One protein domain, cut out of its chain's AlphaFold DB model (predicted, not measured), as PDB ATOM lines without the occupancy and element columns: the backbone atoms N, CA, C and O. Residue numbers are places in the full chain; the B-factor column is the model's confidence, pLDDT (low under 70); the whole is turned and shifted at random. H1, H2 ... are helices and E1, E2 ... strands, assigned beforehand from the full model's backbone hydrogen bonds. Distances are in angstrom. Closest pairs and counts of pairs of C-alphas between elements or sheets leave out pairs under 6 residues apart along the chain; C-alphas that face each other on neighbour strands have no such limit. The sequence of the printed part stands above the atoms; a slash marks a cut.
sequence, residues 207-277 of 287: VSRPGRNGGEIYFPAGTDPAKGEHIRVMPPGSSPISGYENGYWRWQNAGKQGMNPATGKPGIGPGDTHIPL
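AT A GLANCE: This is residues 207 to 277 of the 287 residues of the protein "Adhesin/hemagglutinin, HecA family" of Pseudomonas cichorii (UniProt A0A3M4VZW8). With little regular structure, the domain is one twisted sheet of five short strands winding back and forth, with short helix H1 beside E5 and residues 275 to 276 returning to pair with E4. The printed part has 71 residues, with strands E1 to E5, then H1; the antiparallel sheet, order E1 E2 E3 E4 E5, is a meander, each strand neighbouring the one before. Mostly strand, with 26 residues in named elements, it is compact, radius of gyration of the C-alphas 11.9 A, spanning 35 by 26 by 15 A.

HOW THE PARTS SIT: E1, residues 207 to 210, and E2, residues 216 to 220, form a hairpin, N 209 and O 217 being 2.9 A apart. E3, residues 230 to 234, forms a hairpin with E2, N 218 to O 231 2.8 A. E4, residues 248 to 252, forms one with E3, N 232 to O 250 2.8 A. E5, residues 258 to 260, forms one with E4, N 259 to O 251 2.9 A. These four N and O pairs are within hydrogen-bond range. H1, residues 270 to 273, is on the sheet at a height of 5.3 A, over none of its strands; its closest C-alphas to E5 are Thr 273 and Asn 260, 5.1 A. H1 is too short for an O i to N i+4 pair.

IN THESE COORDINATES: E1 begins at C-alpha 207 (22.924, 35.697, 36.499); H1 ends at C-alpha 273 (9.921, 18.933, 38.454). E2, E3 and E4 measure 13.6 A, 12.9 A and 13.5 A.

THE WHOLE: The farthest C-alphas, Gly 222 and Ser 242, are 35.9 A apart. The printed part has no cut; the link E3 to E4 is long. pLDDT is under 70 at residues 211 to 214, 237 to 238 and 240.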
ATOM      1  N   VAL A 207      21.733  35.741  35.645       86.69
ATOM      2  CA  VAL A 207      22.924  35.697  36.499       86.69
ATOM      3  C   VAL A 207      22.825  34.512  37.449       86.69
ATOM      4  O   VAL A 207      21.744  33.955  37.646       86.69
ATOM      5  N   SER A 208      23.948  34.119  38.048       84.88
ATOM      6  CA  SER A 208      24.000  32.967  38.942       84.88
ATOM      7  C   SER A 208      24.596  33.308  40.309       84.88
ATOM      8  O   SER A 208      25.426  34.213  40.442       84.88
ATOM      9  N   ARG A 209      24.159  32.589  41.349       77.94
ATOM     10  CA  ARG A 209      24.797  32.611  42.671       77.94
ATOM     11  C   ARG A 209      24.750  31.239  43.353       77.94
ATOM     12  O   ARG A 209      23.766  30.515  43.164       77.94
ATOM     13  N   PRO A 210      25.708  30.939  44.249       75.56
ATOM     14  CA  PRO A 210      25.650  29.741  45.076       75.56
ATOM     15  C   PRO A 210      24.399  29.708  45.961       75.56
ATOM     16  O   PRO A 210      23.995  30.710  46.561       75.56
ATOM     17  N   GLY A 211      23.772  28.538  46.064       69.50
ATOM     18  CA  GLY A 211      22.637  28.302  46.943       69.50
ATOM     19  C   GLY A 211      23.057  28.009  48.385       69.50
ATOM     20  O   GLY A 211      24.029  27.307  48.633       69.50
ATOM     21  N   ARG A 212      22.253  28.459  49.362       67.75
ATOM     22  CA  ARG A 212      22.510  28.229  50.803       67.75
ATOM     23  C   ARG A 212      22.662  26.748  51.194       67.75
ATOM     24  O   ARG A 212      23.410  26.442  52.111       67.75
ATOM     25  N   ASN A 213      21.960  25.853  50.500       57.53
ATOM     26  CA  ASN A 213      21.969  24.404  50.748       57.53
ATOM     27  C   ASN A 213      22.736  23.651  49.644       57.53
ATOM     28  O   ASN A 213      22.330  22.562  49.249       57.53
ATOM     29  N   GLY A 214      23.770  24.278  49.078       66.44
ATOM     30  CA  GLY A 214      24.484  23.778  47.904       66.44
ATOM     31  C   GLY A 214      23.778  24.092  46.583       66.44
ATOM     32  O   GLY A 214      22.663  24.640  46.559       66.44
ATOM     33  N   GLY A 215      24.459  23.744  45.489       75.50
ATOM     34  CA  GLY A 215      24.027  24.003  44.115       75.50
ATOM     35  C   GLY A 215      24.185  25.454  43.659       75.50
ATOM     36  O   GLY A 215      24.541  26.336  44.439       75.50
ATOM     37  N   GLU A 216      23.873  25.690  42.389       80.81
ATOM     38  CA  GLU A 216      23.886  27.008  41.751       80.81
ATOM     39  C   GLU A 216      22.448  27.439  41.441       80.81
ATOM     40  O   GLU A 216      21.624  26.636  40.996       80.81
ATOM     41  N   ILE A 217      22.125  28.705  41.698       86.62
ATOM     42  CA  ILE A 217      20.823  29.299  41.389       86.62
ATOM     43  C   ILE A 217      21.015  30.307  40.263       86.62
ATOM     44  O   ILE A 217      21.711  31.298  40.461       86.62
ATOM     45  N   TYR A 218      20.356  30.085  39.132       90.25
ATOM     46  CA  TYR A 218      20.270  31.001  37.998       90.25
ATOM     47  C   TYR A 218      18.952  31.762  38.047       90.25
ATOM     48  O   TYR A 218      17.912  31.160  38.311       90.25
ATOM     49  N   PHE A 219      18.985  33.066  37.801       94.56
ATOM     50  CA  PHE A 219      17.812  33.932  37.908       94.56
ATOM     51  C   PHE A 219      17.959  35.205  37.061       94.56
ATOM     52  O   PHE A 219      19.087  35.593  36.742       94.56
ATOM     53  N   PRO A 220      16.853  35.885  36.702       94.00
ATOM     54  CA  PRO A 220      16.915  37.135  35.952       94.00
ATOM     55  C   PRO A 220      17.737  38.206  36.687       94.00
ATOM     56  O   PRO A 220      17.571  38.411  37.895       94.00
ATOM     57  N   ALA A 221      18.609  38.917  35.969       91.62
ATOM     58  CA  ALA A 221      19.421  39.986  36.547       91.62
ATOM     59  C   ALA A 221      18.558  41.054  37.248       91.62
ATOM     60  O   ALA A 221      17.505  41.449  36.753       91.62
ATOM     61  N   GLY A 222      19.004  41.516  38.419       90.62
ATOM     62  CA  GLY A 222      18.287  42.525  39.211       90.62
ATOM     63  C   GLY A 222      17.074  42.002  39.994       90.62
ATOM     64  O   GLY A 222      16.373  42.802  40.609       90.62
ATOM     65  N   THR A 223      16.824  40.686  40.014       91.25
ATOM     66  CA  THR A 223      15.703  40.083  40.759       91.25
ATOM     67  C   THR A 223      16.160  39.293  41.991       91.25
ATOM     68  O   THR A 223      17.322  38.899  42.105       91.25
ATOM     69  N   ASP A 224      15.241  39.064  42.938       88.75
ATOM     70  CA  ASP A 224      15.466  38.182  44.091       88.75
ATOM     71  C   ASP A 224      14.911  36.774  43.804       88.75
ATOM     72  O   ASP A 224      13.687  36.584  43.826       88.75
ATOM     73  N   PRO A 225      15.764  35.750  43.612       88.00
ATOM     74  CA  PRO A 225      15.301  34.398  43.305       88.00
ATOM     75  C   PRO A 225      14.558  33.721  44.464       88.00
ATOM     76  O   PRO A 225      13.891  32.717  44.251       88.00
ATOM     77  N   ALA A 226      14.624  34.241  45.699       84.81
ATOM     78  CA  ALA A 226      13.797  33.718  46.792       84.81
ATOM     79  C   ALA A 226      12.304  34.066  46.621       84.81
ATOM     80  O   ALA A 226      11.424  33.447  47.234       84.81
ATOM     81  N   LYS A 227      12.014  35.087  45.810       86.50
ATOM     82  CA  LYS A 227      10.667  35.606  45.559       86.50
ATOM     83  C   LYS A 227      10.233  35.454  44.107       86.50
ATOM     84  O   LYS A 227       9.033  35.487  43.867       86.50
ATOM     85  N   GLY A 228      11.180  35.293  43.191       88.75
ATOM     86  CA  GLY A 228      10.936  35.232  41.761       88.75
ATOM     87  C   GLY A 228      11.330  33.911  41.117       88.75
ATOM     88  O   GLY A 228      11.652  32.913  41.767       88.75
ATOM     89  N   GLU A 229      11.286  33.954  39.796       95.19
ATOM     90  CA  GLU A 229      11.646  32.856  38.923       95.19
ATOM     91  C   GLU A 229      13.135  32.512  39.027       95.19
ATOM     92  O   GLU A 229      13.991  33.399  39.075       95.19
ATOM     93  N   HIS A 230      13.446  31.218  39.067       94.69
ATOM     94  CA  HIS A 230      14.820  30.745  39.062       94.69
ATOM     95  C   HIS A 230      14.940  29.283  38.637       94.69
ATOM     96  O   HIS A 230      14.029  28.473  38.803       94.69
ATOM     97  N   ILE A 231      16.132  28.926  38.174       93.31
ATOM     98  CA  ILE A 231      16.556  27.550  37.947       93.31
ATOM     99  C   ILE A 231      17.599  27.223  39.005       93.31
ATOM    100  O   ILE A 231      18.581  27.942  39.166       93.31
ATOM    101  N   ARG A 232      17.394  26.136  39.742       91.88
ATOM    102  CA  ARG A 232      18.367  25.633  40.709       91.88
ATOM    103  C   ARG A 232      18.961  24.338  40.185       91.88
ATOM    104  O   ARG A 232      18.226  23.386  39.947       91.88
ATOM    105  N   VAL A 233      20.282  24.309  40.074       87.19
ATOM    106  CA  VAL A 233      21.068  23.151  39.645       87.19
ATOM    107  C   VAL A 233      21.778  22.577  40.860       87.19
ATOM    108  O   VAL A 233      22.505  23.290  41.552       87.19
ATOM    109  N   MET A 234      21.539  21.306  41.143       81.19
ATOM    110  CA  MET A 234      22.073  20.591  42.294       81.19
ATOM    111  C   MET A 234      23.110  19.565  41.823       81.19
ATOM    112  O   MET A 234      22.809  18.786  40.919       81.19
ATOM    113  N   PRO A 235      24.317  19.544  42.414       71.56
ATOM    114  CA  PRO A 235      25.381  18.634  42.003       71.56
ATOM    115  C   PRO A 235      25.081  17.170  42.385       71.56
ATOM    116  O   PRO A 235      24.172  16.917  43.191       71.56
ATOM    117  N   PRO A 236      25.878  16.215  41.872       70.56
ATOM    118  CA  PRO A 236      25.919  14.839  42.367       70.56
ATOM    119  C   PRO A 236      25.916  14.758  43.901       70.56
ATOM    120  O   PRO A 236      26.537  15.574  44.581       70.56
ATOM    121  N   GLY A 237      25.190  13.784  44.455       63.12
ATOM    122  CA  GLY A 237      25.076  13.577  45.907       63.12
ATOM    123  C   GLY A 237      24.094  14.504  46.639       63.12
ATOM    124  O   GLY A 237      23.913  14.382  47.849       63.12
ATOM    125  N   SER A 238      23.401  15.397  45.922       66.12
ATOM    126  CA  SER A 238      22.393  16.295  46.512       66.12
ATOM    127  C   SER A 238      21.040  15.633  46.807       66.12
ATOM    128  O   SER A 238      20.168  16.267  47.405       66.12
ATOM    129  N   SER A 239      20.825  14.396  46.355       71.88
ATOM    130  CA  SER A 239      19.595  13.628  46.565       71.88
ATOM    131  C   SER A 239      19.922  12.152  46.810       71.88
ATOM    132  O   SER A 239      20.841  11.641  46.174       71.88
ATOM    133  N   PRO A 240      19.177  11.459  47.691       64.81
ATOM    134  CA  PRO A 240      19.310  10.019  47.892       64.81
ATOM    135  C   PRO A 240      18.426   9.199  46.929       64.81
ATOM    136  O   PRO A 240      18.361   7.981  47.060       64.81
ATOM    137  N   ILE A 241      17.687   9.847  46.018       72.38
ATOM    138  CA  ILE A 241      16.779   9.188  45.065       72.38
ATOM    139  C   ILE A 241      17.590   8.636  43.884       72.38
ATOM    140  O   ILE A 241      18.388   9.367  43.292       72.38
ATOM    141  N   SER A 242      17.360   7.365  43.535       72.31
ATOM    142  CA  SER A 242      17.956   6.738  42.347       72.31
ATOM    143  C   SER A 242      17.471   7.425  41.068       72.31
ATOM    144  O   SER A 242      16.298   7.775  40.957       72.31
ATOM    145  N   GLY A 243      18.384   7.652  40.127       73.75
ATOM    146  CA  GLY A 243      18.191   8.473  38.933       73.75
ATOM    147  C   GLY A 243      18.744   9.899  39.056       73.75
ATOM    148  O   GLY A 243      18.791  10.609  38.057       73.75
ATOM    149  N   TYR A 244      19.193  10.334  40.242       78.00
ATOM    150  CA  TYR A 244      19.871  11.627  40.448       78.00
ATOM    151  C   TYR A 244      21.349  11.484  40.826       78.00
ATOM    152  O   TYR A 244      21.918  12.356  41.491       78.00
ATOM    153  N   GLU A 245      21.997  10.400  40.406       76.19
ATOM    154  CA  GLU A 245      23.404  10.110  40.699       76.19
ATOM    155  C   GLU A 245      24.320  11.237  40.201       76.19
ATOM    156  O   GLU A 245      25.253  11.635  40.898       76.19
ATOM    157  N   ASN A 246      23.986  11.822  39.048       73.38
ATOM    158  CA  ASN A 246      24.703  12.946  38.441       73.38
ATOM    159  C   ASN A 246      24.200  14.321  38.921       73.38
ATOM    160  O   ASN A 246      24.622  15.360  38.414       73.38
ATOM    161  N   GLY A 247      23.304  14.343  39.908       81.56
ATOM    162  CA  GLY A 247      22.582  15.531  40.336       81.56
ATOM    163  C   GLY A 247      21.274  15.727  39.572       81.56
ATOM    164  O   GLY A 247      20.816  14.874  38.811       81.56
ATOM    165  N   TYR A 248      20.642  16.867  39.819       88.06
ATOM    166  CA  TYR A 248      19.367  17.227  39.209       88.06
ATOM    167  C   TYR A 248      19.230  18.742  39.139       88.06
ATOM    168  O   TYR A 248      19.904  19.480  39.859       88.06
ATOM    169  N   TRP A 249      18.314  19.236  38.322       91.88
ATOM    170  CA  TRP A 249      17.913  20.633  38.351       91.88
ATOM    171  C   TRP A 249      16.406  20.764  38.492       91.88
ATOM    172  O   TRP A 249      15.652  19.820  38.279       91.88
ATOM    173  N   ARG A 250      15.965  21.949  38.898       93.31
ATOM    174  CA  ARG A 250      14.551  22.302  38.977       93.31
ATOM    175  C   ARG A 250      14.350  23.738  38.539       93.31
ATOM    176  O   ARG A 250      15.170  24.601  38.859       93.31
ATOM    177  N   TRP A 251      13.244  23.996  37.862       94.06
ATOM    178  CA  TRP A 251      12.812  25.342  37.509       94.06
ATOM    179  C   TRP A 251      11.597  25.721  38.337       94.06
ATOM    180  O   TRP A 251      10.628  24.968  38.421       94.06
ATOM    181  N   GLN A 252      11.671  26.886  38.964       94.81
ATOM    182  CA  GLN A 252      10.561  27.504  39.657       94.81
ATOM    183  C   GLN A 252      10.171  28.779  38.917       94.81
ATOM    184  O   GLN A 252      11.017  29.650  38.722       94.81
ATOM    185  N   ASN A 253       8.905  28.900  38.515       93.12
ATOM    186  CA  ASN A 253       8.403  30.106  37.855       93.12
ATOM    187  C   ASN A 253       8.194  31.264  38.855       93.12
ATOM    188  O   ASN A 253       8.296  31.092  40.073       93.12
ATOM    189  N   ALA A 254       7.846  32.454  38.354       89.94
ATOM    190  CA  ALA A 254       7.571  33.626  39.194       89.94
ATOM    191  C   ALA A 254       6.407  33.414  40.190       89.94
ATOM    192  O   ALA A 254       6.381  34.026  41.255       89.94
ATOM    193  N   GLY A 255       5.477  32.505  39.876       89.38
ATOM    194  CA  GLY A 255       4.385  32.072  40.752       89.38
ATOM    195  C   GLY A 255       4.789  31.035  41.806       89.38
ATOM    196  O   GLY A 255       3.922  30.493  42.488       89.38
ATOM    197  N   LYS A 256       6.088  30.743  41.950       88.88
ATOM    198  CA  LYS A 256       6.650  29.746  42.873       88.88
ATOM    199  C   LYS A 256       6.227  28.301  42.600       88.88
ATOM    200  O   LYS A 256       6.353  27.454  43.484       88.88
ATOM    201  N   GLN A 257       5.808  27.990  41.382       92.94
ATOM    202  CA  GLN A 257       5.447  26.634  40.975       92.94
ATOM    203  C   GLN A 257       6.648  25.930  40.345       92.94
ATOM    204  O   GLN A 257       7.383  26.537  39.565       92.94
ATOM    205  N   GLY A 258       6.841  24.654  40.686       92.94
ATOM    206  CA  GLY A 258       7.807  23.796  40.005       92.94
ATOM    207  C   GLY A 258       7.328  23.504  38.588       92.94
ATOM    208  O   GLY A 258       6.180  23.110  38.393       92.94
ATOM    209  N   MET A 259       8.189  23.721  37.605       92.81
ATOM    210  CA  MET A 259       7.853  23.575  36.194       92.81
ATOM    211  C   MET A 259       8.320  22.221  35.667       92.81
ATOM    212  O   MET A 259       9.434  21.795  35.965       92.81
ATOM    213  N   ASN A 260       7.478  21.576  34.859       92.25
ATOM    214  CA  ASN A 260       7.857  20.418  34.064       92.25
ATOM    215  C   ASN A 260       8.350  20.918  32.689       92.25
ATOM    216  O   ASN A 260       7.542  21.415  31.895       92.25
ATOM    217  N   PRO A 261       9.653  20.815  32.382       84.31
ATOM    218  CA  PRO A 261      10.209  21.359  31.146       84.31
ATOM    219  C   PRO A 261       9.718  20.645  29.884       84.31
ATOM    220  O   PRO A 261       9.669  21.279  28.836       84.31
ATOM    221  N   ALA A 262       9.298  19.376  29.966       84.38
ATOM    222  CA  ALA A 262       8.754  18.659  28.813       84.38
ATOM    223  C   ALA A 262       7.405  19.230  28.347       84.38
ATOM    224  O   ALA A 262       7.056  19.123  27.173       84.38
ATOM    225  N   THR A 263       6.642  19.850  29.253       87.75
ATOM    226  CA  THR A 263       5.308  20.395  28.946       87.75
ATOM    227  C   THR A 263       5.246  21.921  28.974       87.75
ATOM    228  O   THR A 263       4.276  22.500  28.483       87.75
ATOM    229  N   GLY A 264       6.236  22.582  29.583       86.44
ATOM    230  CA  GLY A 264       6.228  24.025  29.830       86.44
ATOM    231  C   GLY A 264       5.166  24.478  30.841       86.44
ATOM    232  O   GLY A 264       4.904  25.674  30.960       86.44
ATOM    233  N   LYS A 265       4.535  23.547  31.565       91.44
ATOM    234  CA  LYS A 265       3.477  23.809  32.553       91.44
ATOM    235  C   LYS A 265       3.958  23.465  33.969       91.44
ATOM    236  O   LYS A 265       4.957  22.755  34.114       91.44
ATOM    237  N   PRO A 266       3.272  23.945  35.024       94.44
ATOM    238  CA  PRO A 266       3.513  23.461  36.378       94.44
ATOM    239  C   PRO A 266       3.417  21.932  36.437       94.44
ATOM    240  O   PRO A 266       2.457  21.357  35.922       94.44
ATOM    241  N   GLY A 267       4.421  21.286  37.027       89.56
ATOM    242  CA  GLY A 267       4.427  19.836  37.215       89.56
ATOM    243  C   GLY A 267       3.500  19.406  38.351       89.56
ATOM    244  O   GLY A 267       3.167  20.203  39.230       89.56
ATOM    245  N   ILE A 268       3.094  18.137  38.339       86.69
ATOM    246  CA  ILE A 268       2.189  17.574  39.358       86.69
ATOM    247  C   ILE A 268       2.907  17.193  40.660       86.69
ATOM    248  O   ILE A 268       2.269  17.144  41.710       86.69
ATOM    249  N   GLY A 269       4.224  16.978  40.613       86.56
ATOM    250  CA  GLY A 269       5.016  16.562  41.767       86.56
ATOM    251  C   GLY A 269       6.531  16.623  41.535       86.56
ATOM    252  O   GLY A 269       6.996  17.039  40.465       86.56
ATOM    253  N   PRO A 270       7.339  16.272  42.550       83.50
ATOM    254  CA  PRO A 270       8.785  16.141  42.437       83.50
ATOM    255  C   PRO A 270       9.274  15.288  41.261       83.50
ATOM    256  O   PRO A 270      10.253  15.703  40.646       83.50
ATOM    257  N   GLY A 271       8.602  14.184  40.907       84.31
ATOM    258  CA  GLY A 271       9.005  13.322  39.778       84.31
ATOM    259  C   GLY A 271       9.002  14.031  38.415       84.31
ATOM    260  O   GLY A 271       9.788  13.706  37.527       84.31
ATOM    261  N   ASP A 272       8.172  15.069  38.289       88.12
ATOM    262  CA  ASP A 272       8.013  15.901  37.091       88.12
ATOM    263  C   ASP A 272       8.894  17.154  37.075       88.12
ATOM    264  O   ASP A 272       9.091  17.775  36.030       88.12
ATOM    265  N   THR A 273       9.342  17.592  38.249       91.62
ATOM    266  CA  THR A 273       9.921  18.933  38.454       91.62
ATOM    267  C   THR A 273      11.378  18.900  38.887       91.62
ATOM    268  O   THR A 273      12.033  19.943  38.915       91.62
ATOM    269  N   HIS A 274      11.886  17.721  39.243       92.38
ATOM    270  CA  HIS A 274      13.291  17.462  39.519       92.38
ATOM    271  C   HIS A 274      13.823  16.644  38.348       92.38
ATOM    272  O   HIS A 274      13.425  15.510  38.122       92.38
ATOM    273  N   ILE A 275      14.669  17.268  37.543       92.31
ATOM    274  CA  ILE A 275      15.090  16.724  36.260       92.31
ATOM    275  C   ILE A 275      16.519  16.220  36.405       92.31
ATOM    276  O   ILE A 275      17.383  17.016  36.795       92.31
ATOM    277  N   PRO A 276      16.791  14.936  36.116       89.62
ATOM    278  CA  PRO A 276      18.137  14.403  36.212       89.62
ATOM    279  C   PRO A 276      19.111  15.164  35.324       89.62
ATOM    280  O   PRO A 276      18.794  15.559  34.200       89.62
ATOM    281  N   LEU A 277      20.322  15.337  35.829       84.88
ATOM    282  CA  LEU A 277      21.427  15.850  35.039       84.88
ATOM    283  C   LEU A 277      22.050  14.713  34.206       84.88
ATOM    284  O   LEU A 277      22.206  13.599  34.716       84.88
TER     285      LEU A 277